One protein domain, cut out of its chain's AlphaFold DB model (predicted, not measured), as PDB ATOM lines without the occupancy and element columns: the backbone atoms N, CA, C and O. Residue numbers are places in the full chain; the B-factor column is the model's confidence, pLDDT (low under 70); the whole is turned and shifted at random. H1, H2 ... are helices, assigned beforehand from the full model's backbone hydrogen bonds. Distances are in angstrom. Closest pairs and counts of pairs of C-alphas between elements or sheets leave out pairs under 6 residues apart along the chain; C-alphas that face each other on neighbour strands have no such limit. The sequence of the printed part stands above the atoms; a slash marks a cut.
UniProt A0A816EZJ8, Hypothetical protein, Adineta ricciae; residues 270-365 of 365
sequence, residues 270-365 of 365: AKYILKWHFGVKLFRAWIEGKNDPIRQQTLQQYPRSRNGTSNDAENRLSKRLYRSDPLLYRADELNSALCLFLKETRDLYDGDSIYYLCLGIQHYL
ATOM      1  N   ALA A 270     280.742 433.622 293.910       50.16
ATOM      2  CA  ALA A 270     281.441 434.137 295.094       50.16
ATOM      3  C   ALA A 270     282.985 434.054 295.003       50.16
ATOM      4  O   ALA A 270     283.692 434.599 295.851       50.16
ATOM      5  N   LYS A 271     283.520 433.378 293.978       59.12
ATOM      6  CA  LYS A 271     284.954 433.228 293.700       59.12
ATOM      7  C   LYS A 271     285.482 434.224 292.653       59.12
ATOM      8  O   LYS A 271     286.664 434.163 292.327       59.12
ATOM      9  N   TYR A 272     284.627 435.113 292.129       63.16
ATOM     10  CA  TYR A 272     284.931 436.094 291.069       63.16
ATOM     11  C   TYR A 272     285.502 435.483 289.770       63.16
ATOM     12  O   TYR A 272     286.196 436.153 289.004       63.16
ATOM     13  N   ILE A 273     285.217 434.205 289.504       65.75
ATOM     14  CA  ILE A 273     285.633 433.532 288.269       65.75
ATOM     15  C   ILE A 273     284.659 433.918 287.155       65.75
ATOM     16  O   ILE A 273     283.471 433.606 287.221       65.75
ATOM     17  N   LEU A 274     285.161 434.572 286.105       69.00
ATOM     18  CA  LEU A 274     284.353 434.904 284.934       69.00
ATOM     19  C   LEU A 274     283.922 433.625 284.201       69.00
ATOM     20  O   LEU A 274     284.720 432.973 283.527       69.00
ATOM     21  N   LYS A 275     282.634 433.301 284.289       75.94
ATOM     22  CA  LYS A 275     282.037 432.155 283.600       75.94
ATOM     23  C   LYS A 275     281.847 432.439 282.107       75.94
ATOM     24  O   LYS A 275     281.226 433.436 281.732       75.94
ATOM     25  N   TRP A 276     282.287 431.513 281.249       77.31
ATOM     26  CA  TRP A 276     282.176 431.626 279.783       77.31
ATOM     27  C   TRP A 276     280.736 431.861 279.288       77.31
ATOM     28  O   TRP A 276     280.521 432.544 278.284       77.31
ATOM     29  N   HIS A 277     279.741 431.358 280.032       77.19
ATOM     30  CA  HIS A 277     278.314 431.495 279.720       77.19
ATOM     31  C   HIS A 277     277.900 432.951 279.458       77.19
ATOM     32  O   HIS A 277     277.065 433.183 278.591       77.19
ATOM     33  N   PHE A 278     278.478 433.925 280.173       80.44
ATOM     34  CA  PHE A 278     278.100 435.340 280.076       80.44
ATOM     35  C   PHE A 278     278.237 435.884 278.646       80.44
ATOM     36  O   PHE A 278     277.273 436.379 278.064       80.44
ATOM     37  N   GLY A 279     279.418 435.710 278.044       84.06
ATOM     38  CA  GLY A 279     279.683 436.141 276.672       84.06
ATOM     39  C   GLY A 279     278.884 435.350 275.632       84.06
ATOM     40  O   GLY A 279     278.329 435.916 274.688       84.06
ATOM     41  N   VAL A 280     278.789 434.031 275.820       85.56
ATOM     42  CA  VAL A 280     278.201 433.120 274.828       85.56
ATOM     43  C   VAL A 280     276.668 433.152 274.822       85.56
ATOM     44  O   VAL A 280     276.079 433.043 273.746       85.56
ATOM     45  N   LYS A 281     276.006 433.368 275.970       82.62
ATOM     46  CA  LYS A 281     274.549 433.598 276.038       82.62
ATOM     47  C   LYS A 281     274.152 434.847 275.249       82.62
ATOM     48  O   LYS A 281     273.306 434.754 274.364       82.62
ATOM     49  N   LEU A 282     274.801 435.991 275.499       83.75
ATOM     50  CA  LEU A 282     274.500 437.240 274.786       83.75
ATOM     51  C   LEU A 282     274.781 437.131 273.278       83.75
ATOM     52  O   LEU A 282     273.993 437.628 272.474       83.75
ATOM     53  N   PHE A 283     275.851 436.436 272.877       85.50
ATOM     54  CA  PHE A 283     276.128 436.161 271.463       85.50
ATOM     55  C   PHE A 283     275.044 435.280 270.816       85.50
ATOM     56  O   PHE A 283     274.568 435.603 269.726       85.50
ATOM     57  N   ARG A 284     274.595 434.216 271.500       86.25
ATOM     58  CA  ARG A 284     273.485 433.351 271.055       86.25
ATOM     59  C   ARG A 284     272.181 434.140 270.895       86.25
ATOM     60  O   ARG A 284     271.584 434.088 269.823       86.25
ATOM     61  N   ALA A 285     271.790 434.928 271.897       83.44
ATOM     62  CA  ALA A 285     270.579 435.753 271.854       83.44
ATOM     63  C   ALA A 285     270.624 436.811 270.732       83.44
ATOM     64  O   ALA A 285     269.655 436.982 269.990       83.44
ATOM     65  N   TRP A 286     271.773 437.473 270.533       86.88
ATOM     66  CA  TRP A 286     271.981 438.387 269.404       86.88
ATOM     67  C   TRP A 286     271.831 437.671 268.053       86.88
ATOM     68  O   TRP A 286     271.138 438.171 267.165       86.88
ATOM     69  N   ILE A 287     272.404 436.471 267.908       86.38
ATOM     70  CA  ILE A 287     272.257 435.641 266.705       86.38
ATOM     71  C   ILE A 287     270.801 435.254 266.447       86.38
ATOM     72  O   ILE A 287     270.362 435.284 265.296       86.38
ATOM     73  N   GLU A 288     270.025 434.932 267.478       83.31
ATOM     74  CA  GLU A 288     268.600 434.632 267.319       83.31
ATOM     75  C   GLU A 288     267.811 435.864 266.860       83.31
ATOM     76  O   GLU A 288     267.076 435.773 265.872       83.31
ATOM     77  N   GLY A 289     268.097 437.040 267.427       82.94
ATOM     78  CA  GLY A 289     267.569 438.323 266.951       82.94
ATOM     79  C   GLY A 289     267.958 438.675 265.503       82.94
ATOM     80  O   GLY A 289     267.182 439.324 264.799       82.94
ATOM     81  N   LYS A 290     269.118 438.218 265.003       83.56
ATOM     82  CA  LYS A 290     269.482 438.316 263.570       83.56
ATOM     83  C   LYS A 290     268.822 437.249 262.702       83.56
ATOM     84  O   LYS A 290     268.553 437.498 261.527       83.56
ATOM     85  N   ASN A 291     268.543 436.079 263.261       85.44
ATOM     86  CA  ASN A 291     267.933 434.957 262.559       85.44
ATOM     87  C   ASN A 291     266.422 435.124 262.367       85.44
ATOM     88  O   ASN A 291     265.902 434.717 261.329       85.44
ATOM     89  N   ASP A 292     265.708 435.755 263.294       81.44
ATOM     90  CA  ASP A 292     264.258 435.963 263.194       81.44
ATOM     91  C   ASP A 292     263.776 436.755 261.969       81.44
ATOM     92  O   ASP A 292     262.885 436.250 261.276       81.44
ATOM     93  N   PRO A 293     264.351 437.911 261.580       81.31
ATOM     94  CA  PRO A 293     263.966 438.561 260.327       81.31
ATOM     95  C   PRO A 293     264.281 437.696 259.093       81.31
ATOM     96  O   PRO A 293     263.559 437.759 258.098       81.31
ATOM     97  N   ILE A 294     265.301 436.828 259.150       80.62
ATOM     98  CA  ILE A 294     265.649 435.898 258.061       80.62
ATOM     99  C   ILE A 294     264.647 434.731 257.993       80.62
ATOM    100  O   ILE A 294     264.224 434.348 256.894       80.62
ATOM    101  N   ARG A 295     264.209 434.203 259.148       79.00
ATOM    102  CA  ARG A 295     263.112 433.226 259.276       79.00
ATOM    103  C   ARG A 295     261.821 433.820 258.699       79.00
ATOM    104  O   ARG A 295     261.245 433.238 257.781       79.00
ATOM    105  N   GLN A 296     261.421 435.011 259.153       80.56
ATOM    106  CA  GLN A 296     260.222 435.719 258.684       80.56
ATOM    107  C   GLN A 296     260.265 436.006 257.176       80.56
ATOM    108  O   GLN A 296     259.321 435.664 256.465       80.56
ATOM    109  N   GLN A 297     261.369 436.558 256.653       80.50
ATOM    110  CA  GLN A 297     261.509 436.826 255.218       80.50
ATOM    111  C   GLN A 297     261.438 435.534 254.388       80.50
ATOM    112  O   GLN A 297     260.788 435.510 253.345       80.50
ATOM    113  N   THR A 298     262.064 434.444 254.846       73.88
ATOM    114  CA  THR A 298     262.027 433.156 254.132       73.88
ATOM    115  C   THR A 298     260.616 432.554 254.127       73.88
ATOM    116  O   THR A 298     260.193 432.021 253.103       73.88
ATOM    117  N   LEU A 299     259.858 432.696 255.221       72.75
ATOM    118  CA  LEU A 299     258.453 432.275 255.308       72.75
ATOM    119  C   LEU A 299     257.521 433.117 254.417       72.75
ATOM    120  O   LEU A 299     256.591 432.569 253.832       72.75
ATOM    121  N   GLN A 300     257.780 434.422 254.272       75.00
ATOM    122  CA  GLN A 300     257.041 435.295 253.348       75.00
ATOM    123  C   GLN A 300     257.369 435.004 251.874       75.00
ATOM    124  O   GLN A 300     256.478 435.024 251.030       75.00
ATOM    125  N   GLN A 301     258.636 434.715 251.556       71.06
ATOM    126  CA  GLN A 301     259.083 434.371 250.197       71.06
ATOM    127  C   GLN A 301     258.602 432.982 249.751       71.06
ATOM    128  O   GLN A 301     258.388 432.762 248.560       71.06
ATOM    129  N   TYR A 302     258.418 432.053 250.694       62.97
ATOM    130  CA  TYR A 302     257.981 430.681 250.437       62.97
ATOM    131  C   TYR A 302     256.875 430.250 251.422       62.97
ATOM    132  O   TYR A 302     257.132 429.423 252.305       62.97
ATOM    133  N   PRO A 303     255.633 430.761 251.277       61.22
ATOM    134  CA  PRO A 303     254.492 430.240 252.029       61.22
ATOM    135  C   PRO A 303     254.374 428.728 251.791       61.22
ATOM    136  O   PRO A 303     254.483 428.273 250.650       61.22
ATOM    137  N   ARG A 304     254.215 427.945 252.873       61.75
ATOM    138  CA  ARG A 304     254.417 426.481 252.865       61.75
ATOM    139  C   ARG A 304     253.721 425.801 251.680       61.75
ATOM    140  O   ARG A 304     252.496 425.699 251.644       61.75
ATOM    141  N   SER A 305     254.515 425.254 250.756       51.62
ATOM    142  CA  SER A 305     253.993 424.366 249.717       51.62
ATOM    143  C   SER A 305     253.379 423.131 250.373       51.62
ATOM    144  O   SER A 305     254.062 422.402 251.092       51.62
ATOM    145  N   ARG A 306     252.097 422.879 250.089       51.94
ATOM    146  CA  ARG A 306     251.301 421.761 250.627       51.94
ATOM    147  C   ARG A 306     251.930 420.377 250.392       51.94
ATOM    148  O   ARG A 306     251.585 419.437 251.100       51.94
ATOM    149  N   ASN A 307     252.846 420.272 249.426       57.44
ATOM    150  CA  ASN A 307     253.472 419.025 248.984       57.44
ATOM    151  C   ASN A 307     255.013 419.022 249.154       57.44
ATOM    152  O   ASN A 307     255.677 418.156 248.591       57.44
ATOM    153  N   GLY A 308     255.605 420.002 249.852       58.28
ATOM    154  CA  GLY A 308     257.055 420.042 250.098       58.28
ATOM    155  C   GLY A 308     257.472 419.170 251.286       58.28
ATOM    156  O   GLY A 308     256.746 419.109 252.278       58.28
ATOM    157  N   THR A 309     258.641 418.521 251.225       58.19
ATOM    158  CA  THR A 309     259.178 417.812 252.401       58.19
ATOM    159  C   THR A 309     259.692 418.824 253.432       58.19
ATOM    160  O   THR A 309     260.178 419.895 253.060       58.19
ATOM    161  N   SER A 310     259.593 418.512 254.731       59.00
ATOM    162  CA  SER A 310     260.068 419.418 255.799       59.00
ATOM    163  C   SER A 310     261.545 419.787 255.603       59.00
ATOM    164  O   SER A 310     261.936 420.955 255.662       59.00
ATOM    165  N   ASN A 311     262.331 418.772 255.246       62.84
ATOM    166  CA  ASN A 311     263.773 418.820 255.055       62.84
ATOM    167  C   ASN A 311     264.186 419.845 253.981       62.84
ATOM    168  O   ASN A 311     265.249 420.451 254.102       62.84
ATOM    169  N   ASP A 312     263.362 420.076 252.949       64.69
ATOM    170  CA  ASP A 312     263.643 421.044 251.876       64.69
ATOM    171  C   ASP A 312     263.522 422.503 252.328       64.69
ATOM    172  O   ASP A 312     264.206 423.373 251.782       64.69
ATOM    173  N   ALA A 313     262.642 422.791 253.289       62.81
ATOM    174  CA  ALA A 313     262.486 424.124 253.867       62.81
ATOM    175  C   ALA A 313     263.589 424.395 254.900       62.81
ATOM    176  O   ALA A 313     264.222 425.452 254.890       62.81
ATOM    177  N   GLU A 314     263.882 423.400 255.733       66.00
ATOM    178  CA  GLU A 314     264.934 423.458 256.745       66.00
ATOM    179  C   GLU A 314     266.327 423.628 256.116       66.00
ATOM    180  O   GLU A 314     267.066 424.533 256.499       66.00
ATOM    181  N   ASN A 315     266.638 422.892 255.039       69.88
ATOM    182  CA  ASN A 315     267.875 423.056 254.258       69.88
ATOM    183  C   ASN A 315     267.993 424.392 253.495       69.88
ATOM    184  O   ASN A 315     269.051 424.679 252.928       69.88
ATOM    185  N   ARG A 316     266.927 425.202 253.430       69.56
ATOM    186  CA  ARG A 316     266.972 426.581 252.903       69.56
ATOM    187  C   ARG A 316     267.205 427.590 254.019       69.56
ATOM    188  O   ARG A 316     267.923 428.560 253.802       69.56
ATOM    189  N   LEU A 317     266.648 427.342 255.204       70.94
ATOM    190  CA  LEU A 317     266.894 428.142 256.401       70.94
ATOM    191  C   LEU A 317     268.333 427.956 256.903       70.94
ATOM    192  O   LEU A 317     269.054 428.940 257.030       70.94
ATOM    193  N   SER A 318     268.820 426.723 257.071       67.75
ATOM    194  CA  SER A 318     270.168 426.430 257.602       67.75
ATOM    195  C   SER A 318     271.342 426.947 256.750       67.75
ATOM    196  O   SER A 318     272.482 426.963 257.214       67.75
ATOM    197  N   LYS A 319     271.072 427.393 255.513       72.06
ATOM    198  CA  LYS A 319     272.027 428.051 254.598       72.06
ATOM    199  C   LYS A 319     271.942 429.583 254.599       72.06
ATOM    200  O   LYS A 319     272.758 430.227 253.948       72.06
ATOM    201  N   ARG A 320     270.935 430.160 255.263       70.88
ATOM    202  CA  ARG A 320     270.708 431.613 255.384       70.88
ATOM    203  C   ARG A 320     270.819 432.117 256.823       70.88
ATOM    204  O   ARG A 320     271.026 433.309 257.011       70.88
ATOM    205  N   LEU A 321     270.632 431.238 257.806       80.25
ATOM    206  CA  LEU A 321     270.718 431.553 259.227       80.25
ATOM    207  C   LEU A 321     272.163 431.469 259.733       80.25
ATOM    208  O   LEU A 321     272.917 430.563 259.374       80.25
ATOM    209  N   TYR A 322     272.502 432.398 260.620       79.56
ATOM    210  CA  TYR A 322     273.684 432.360 261.471       79.56
ATOM    211  C   TYR A 322     273.624 431.136 262.400       79.56
ATOM    212  O   TYR A 322     272.544 430.757 262.865       79.56
ATOM    213  N   ARG A 323     274.769 430.496 262.669       81.25
ATOM    214  CA  ARG A 323     274.847 429.351 263.590       81.25
ATOM    215  C   ARG A 323     274.726 429.862 265.019       81.25
ATOM    216  O   ARG A 323     275.399 430.815 265.359       81.25
ATOM    217  N   SER A 324     273.901 429.242 265.856       74.62
ATOM    218  CA  SER A 324     273.759 429.661 267.259       74.62
ATOM    219  C   SER A 324     275.072 429.548 268.039       74.62
ATOM    220  O   SER A 324     275.387 430.412 268.849       74.62
ATOM    221  N   ASP A 325     275.849 428.496 267.793       80.81
ATOM    222  CA  ASP A 325     277.025 428.174 268.591       80.81
ATOM    223  C   ASP A 325     278.345 428.687 267.970       80.81
ATOM    224  O   ASP A 325     278.622 428.343 266.815       80.81
ATOM    225  N   PRO A 326     279.190 429.453 268.705       82.81
ATOM    226  CA  PRO A 326     280.497 429.920 268.228       82.81
ATOM    227  C   PRO A 326     281.388 428.827 267.620       82.81
ATOM    228  O   PRO A 326     282.027 429.059 266.597       82.81
ATOM    229  N   LEU A 327     281.384 427.623 268.203       85.31
ATOM    230  CA  LEU A 327     282.230 426.496 267.788       85.31
ATOM    231  C   LEU A 327     281.804 425.863 266.448       85.31
ATOM    232  O   LEU A 327     282.555 425.084 265.864       85.31
ATOM    233  N   LEU A 328     280.612 426.196 265.931       83.56
ATOM    234  CA  LEU A 328     280.097 425.703 264.646       83.56
ATOM    235  C   LEU A 328     280.411 426.625 263.454       83.56
ATOM    236  O   LEU A 328     279.968 426.338 262.334       83.56
ATOM    237  N   TYR A 329     281.137 427.720 263.682       83.50
ATOM    238  CA  TYR A 329     281.601 428.643 262.649       83.50
ATOM    239  C   TYR A 329     282.978 428.271 262.093       83.50
ATOM    240  O   TYR A 329     283.808 427.660 262.763       83.50
ATOM    241  N   ARG A 330     283.272 428.735 260.874       83.69
ATOM    242  CA  ARG A 330     284.662 428.880 260.414       83.69
ATOM    243  C   ARG A 330     285.291 430.150 260.987       83.69
ATOM    244  O   ARG A 330     284.581 431.093 261.314       83.69
ATOM    245  N   ALA A 331     286.618 430.207 261.081       84.25
ATOM    246  CA  ALA A 331     287.323 431.327 261.716       84.25
ATOM    247  C   ALA A 331     287.072 432.696 261.040       84.25
ATOM    248  O   ALA A 331     287.009 433.720 261.718       84.25
ATOM    249  N   ASP A 332     286.896 432.723 259.717       84.94
ATOM    250  CA  ASP A 332     286.535 433.910 258.937       84.94
ATOM    251  C   ASP A 332     285.078 434.340 259.179       84.94
ATOM    252  O   ASP A 332     284.808 435.508 259.469       84.94
ATOM    253  N   GLU A 333     284.152 433.380 259.137       85.50
ATOM    254  CA  GLU A 333     282.733 433.590 259.427       85.50
ATOM    255  C   GLU A 333     282.531 434.079 260.879       85.50
ATOM    256  O   GLU A 333     281.850 435.084 261.097       85.50
ATOM    257  N   LEU A 334     283.190 433.442 261.857       88.44
ATOM    258  CA  LEU A 334     283.158 433.793 263.283       88.44
ATOM    259  C   LEU A 334     283.682 435.209 263.531       88.44
ATOM    260  O   LEU A 334     283.018 436.001 264.196       88.44
ATOM    261  N   ASN A 335     284.843 435.553 262.967       89.50
ATOM    262  CA  ASN A 335     285.426 436.886 263.103       89.50
ATOM    263  C   ASN A 335     284.484 437.971 262.548       89.50
ATOM    264  O   ASN A 335     284.278 439.007 263.182       89.50
ATOM    265  N   SER A 336     283.845 437.715 261.399       88.88
ATOM    266  CA  SER A 336     282.845 438.632 260.836       88.88
ATOM    267  C   SER A 336     281.605 438.787 261.729       88.88
ATOM    268  O   SER A 336     281.128 439.907 261.919       88.88
ATOM    269  N   ALA A 337     281.123 437.695 262.337       87.62
ATOM    270  CA  ALA A 337     279.989 437.713 263.256       87.62
ATOM    271  C   ALA A 337     280.324 438.474 264.550       87.62
ATOM    272  O   ALA A 337     279.554 439.340 264.959       87.62
ATOM    273  N   LEU A 338     281.495 438.225 265.146       89.31
ATOM    274  CA  LEU A 338     281.963 438.916 266.351       89.31
ATOM    275  C   LEU A 338     282.197 440.414 266.111       89.31
ATOM    276  O   LEU A 338     281.840 441.229 266.958       89.31
ATOM    277  N   CYS A 339     282.710 440.810 264.943       89.31
ATOM    278  CA  CYS A 339     282.858 442.225 264.592       89.31
ATOM    279  C   CYS A 339     281.505 442.945 264.440       89.31
ATOM    280  O   CYS A 339     281.391 444.117 264.798       89.31
ATOM    281  N   LEU A 340     280.476 442.266 263.918       88.06
ATOM    282  CA  LEU A 340     279.114 442.809 263.840       88.06
ATOM    283  C   LEU A 340     278.451 442.879 265.222       88.06
ATOM    284  O   LEU A 340     277.861 443.905 265.551       88.06
ATOM    285  N   PHE A 341     278.607 441.831 266.032       88.88
ATOM    286  CA  PHE A 341     278.132 441.757 267.411       88.88
ATOM    287  C   PHE A 341     278.702 442.894 268.262       88.88
ATOM    288  O   PHE A 341     277.944 443.717 268.764       88.88
ATOM    289  N   LEU A 342     280.033 443.015 268.337       88.81
ATOM    290  CA  LEU A 342     280.710 444.050 269.124       88.81
ATOM    291  C   LEU A 342     280.421 445.470 268.627       88.81
ATOM    292  O   LEU A 342     280.412 446.403 269.422       88.81
ATOM    293  N   LYS A 343     280.147 445.657 267.331       87.25
ATOM    294  CA  LYS A 343     279.720 446.960 266.803       87.25
ATOM    295  C   LYS A 343     278.339 447.379 267.321       87.25
ATOM    296  O   LYS A 343     278.084 448.572 267.420       87.25
ATOM    297  N   GLU A 344     277.460 446.427 267.612       85.81
ATOM    298  CA  GLU A 344     276.072 446.680 268.011       85.81
ATOM    299  C   GLU A 344     275.879 446.642 269.535       85.81
ATOM    300  O   GLU A 344     275.080 447.406 270.067       85.81
ATOM    301  N   THR A 345     276.655 445.825 270.253       81.75
ATOM    302  CA  THR A 345     276.676 445.818 271.725       81.75
ATOM    303  C   THR A 345     277.465 446.988 272.317       81.75
ATOM    304  O   THR A 345     277.164 447.407 273.433       81.75
ATOM    305  N   ARG A 346     278.416 447.576 271.570       78.88
ATOM    306  CA  ARG A 346     279.201 448.746 272.005       78.88
ATOM    307  C   ARG A 346     278.358 449.962 272.392       78.88
ATOM    308  O   ARG A 346     278.753 450.698 273.288       78.88
ATOM    309  N   ASP A 347     277.235 450.174 271.716       76.75
ATOM    310  CA  ASP A 347     276.357 451.322 271.961       76.75
ATOM    311  C   ASP A 347     275.260 451.003 273.007       76.75
ATOM    312  O   ASP A 347     274.398 451.840 273.272       76.75
ATOM    313  N   LEU A 348     275.274 449.791 273.587       74.12
ATOM    314  CA  LEU A 348     274.207 449.246 274.438       74.12
ATOM    315  C   LEU A 348     274.659 448.876 275.866       74.12
ATOM    316  O   LEU A 348     273.813 448.764 276.753       74.12
ATOM    317  N   TYR A 349     275.963 448.690 276.093       78.12
ATOM    318  CA  TYR A 349     276.545 448.290 277.381       78.12
ATOM    319  C   TYR A 349     277.794 449.115 277.717       78.12
ATOM    320  O   TYR A 349     278.437 449.670 276.828       78.12
ATOM    321  N   ASP A 350     278.167 449.158 278.998       77.69
ATOM    322  CA  ASP A 350     279.395 449.824 279.439       77.69
ATOM    323  C   ASP A 350     280.668 449.092 278.983       77.69
ATOM    324  O   ASP A 350     280.681 447.879 278.745       77.69
ATOM    325  N   GLY A 351     281.771 449.845 278.891       76.12
ATOM    326  CA  GLY A 351     283.065 449.350 278.403       76.12
ATOM    327  C   GLY A 351     283.574 448.114 279.150       76.12
ATOM    328  O   GLY A 351     284.048 447.166 278.521       76.12
ATOM    329  N   ASP A 352     283.403 448.088 280.471       79.25
ATOM    330  CA  ASP A 352     283.809 446.960 281.313       79.25
ATOM    331  C   ASP A 352     282.928 445.726 281.055       79.25
ATOM    332  O   ASP A 352     283.439 444.613 280.920       79.25
ATOM    333  N   SER A 353     281.613 445.905 280.880       81.50
ATOM    334  CA  SER A 353     280.694 444.822 280.505       81.50
ATOM    335  C   SER A 353     281.071 444.204 279.156       81.50
ATOM    336  O   SER A 353     281.058 442.982 279.018       81.50
ATOM    337  N   ILE A 354     281.471 445.025 278.178       83.69
ATOM    338  CA  ILE A 354     281.954 444.569 276.862       83.69
ATOM    339  C   ILE A 354     283.294 443.825 276.993       83.69
ATOM    340  O   ILE A 354     283.529 442.843 276.289       83.69
ATOM    341  N   TYR A 355     284.169 444.237 277.912       83.88
ATOM    342  CA  TYR A 355     285.420 443.528 278.185       83.88
ATOM    343  C   TYR A 355     285.173 442.132 278.790       83.88
ATOM    344  O   TYR A 355     285.713 441.145 278.285       83.88
ATOM    345  N   TYR A 356     284.288 442.013 279.786       84.38
ATOM    346  CA  TYR A 356     283.883 440.714 280.344       84.38
ATOM    347  C   TYR A 356     283.122 439.839 279.334       84.38
ATOM    348  O   TYR A 356     283.304 438.621 279.313       84.38
ATOM    349  N   LEU A 357     282.327 440.439 278.443       85.38
ATOM    350  CA  LEU A 357     281.665 439.760 277.326       85.38
ATOM    351  C   LEU A 357     282.694 439.114 276.378       85.38
ATOM    352  O   LEU A 357     282.597 437.923 276.075       85.38
ATOM    353  N   CYS A 358     283.708 439.880 275.958       86.56
ATOM    354  CA  CYS A 358     284.809 439.398 275.122       86.56
ATOM    355  C   CYS A 358     285.600 438.273 275.799       86.56
ATOM    356  O   CYS A 358     285.836 437.241 275.173       86.56
ATOM    357  N   LEU A 359     285.969 438.438 277.075       84.69
ATOM    358  CA  LEU A 359     286.676 437.409 277.840       84.69
ATOM    359  C   LEU A 359     285.839 436.128 278.009       84.69
ATOM    360  O   LEU A 359     286.385 435.032 277.918       84.69
ATOM    361  N   GLY A 360     284.520 436.244 278.198       84.56
ATOM    362  CA  GLY A 360     283.617 435.094 278.288       84.56
ATOM    363  C   GLY A 360     283.556 434.286 276.987       84.56
ATOM    364  O   GLY A 360     283.584 433.059 277.027       84.56
ATOM    365  N   ILE A 361     283.549 434.963 275.831       87.12
ATOM    366  CA  ILE A 361     283.652 434.308 274.515       87.12
ATOM    367  C   ILE A 361     285.053 433.716 274.311       87.12
ATOM    368  O   ILE A 361     285.166 432.581 273.862       87.12
ATOM    369  N   GLN A 362     286.117 434.436 274.681       86.44
ATOM    370  CA  GLN A 362     287.496 433.946 274.576       86.44
ATOM    371  C   GLN A 362     287.750 432.706 275.449       86.44
ATOM    372  O   GLN A 362     288.551 431.861 275.069       86.44
ATOM    373  N   HIS A 363     287.082 432.568 276.596       84.69
ATOM    374  CA  HIS A 363     287.191 431.377 277.442       84.69
ATOM    375  C   HIS A 363     286.459 430.152 276.848       84.69
ATOM    376  O   HIS A 363     286.743 429.022 277.243       84.69
ATOM    377  N   TYR A 364     285.533 430.355 275.904       83.69
ATOM    378  CA  TYR A 364     284.757 429.284 275.267       83.69
ATOM    379  C   TYR A 364     285.392 428.706 273.990       83.69
ATOM    380  O   TYR A 364     284.994 427.622 273.561       83.69
ATOM    381  N   LEU A 365     286.325 429.438 273.371       83.00
ATOM    382  CA  LEU A 365     286.963 429.124 272.085       83.00
ATOM    383  C   LEU A 365     288.339 428.458 272.256       83.00
ATOM    384  O   LEU A 365     288.610 427.531 271.462       83.00
TER     385      LEU A 365
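Overview. This is residues 270 to 365 of the 365 residues of the protein "Hypothetical protein" of Adineta ricciae (UniProt A0A816EZJ8). A long helix, H1, makes the long axis; H3 and H4, side by side, lie across its first part, and beyond its other end the chain loops out and folds back through short H2. Residues 306 to 312 stick out. The printed part, 96 residues with four named helices and no named strand, is all helix and loose, radius of gyration of the C-alphas 16.5 A, spanning 56 by 29 by 25 A.

Arrangement. H1, residues 277 to 301, touches H4, residues 351 to 364, with residues 277 to 280 alone, about perpendicular at 87 degrees; their closest C-alphas, Gly 279 and Leu 357, are 4.2 A apart. H3, residues 331 to 345, is close to H4 but not clearly touching, at a shallow tilt of 24 degrees, opposite ways; their closest C-alphas, Thr 345 and Ile 354, are 7.5 A apart. H2, residues 310 to 317, is apart from H3 and H4. Every O i to N i+4 pair is within hydrogen-bond range in H3, against 18 of 21 in H1, 3 of 4 in H2 and 9 of 10 in H4.

Along the chain. H1 runs 35.4 A from C-alpha 277 at (278.314, 431.495, 279.720). H2 measures 11.1 A, H3 20.6 A and H4 20.4 A, ending at C-alpha 364, (284.757, 429.284, 275.267).

Size, cuts and confidence. The printed part has no cut. The link H2 to H3 is long. Residues 270 to 274, 302 to 316 and 318 have pLDDT under 70.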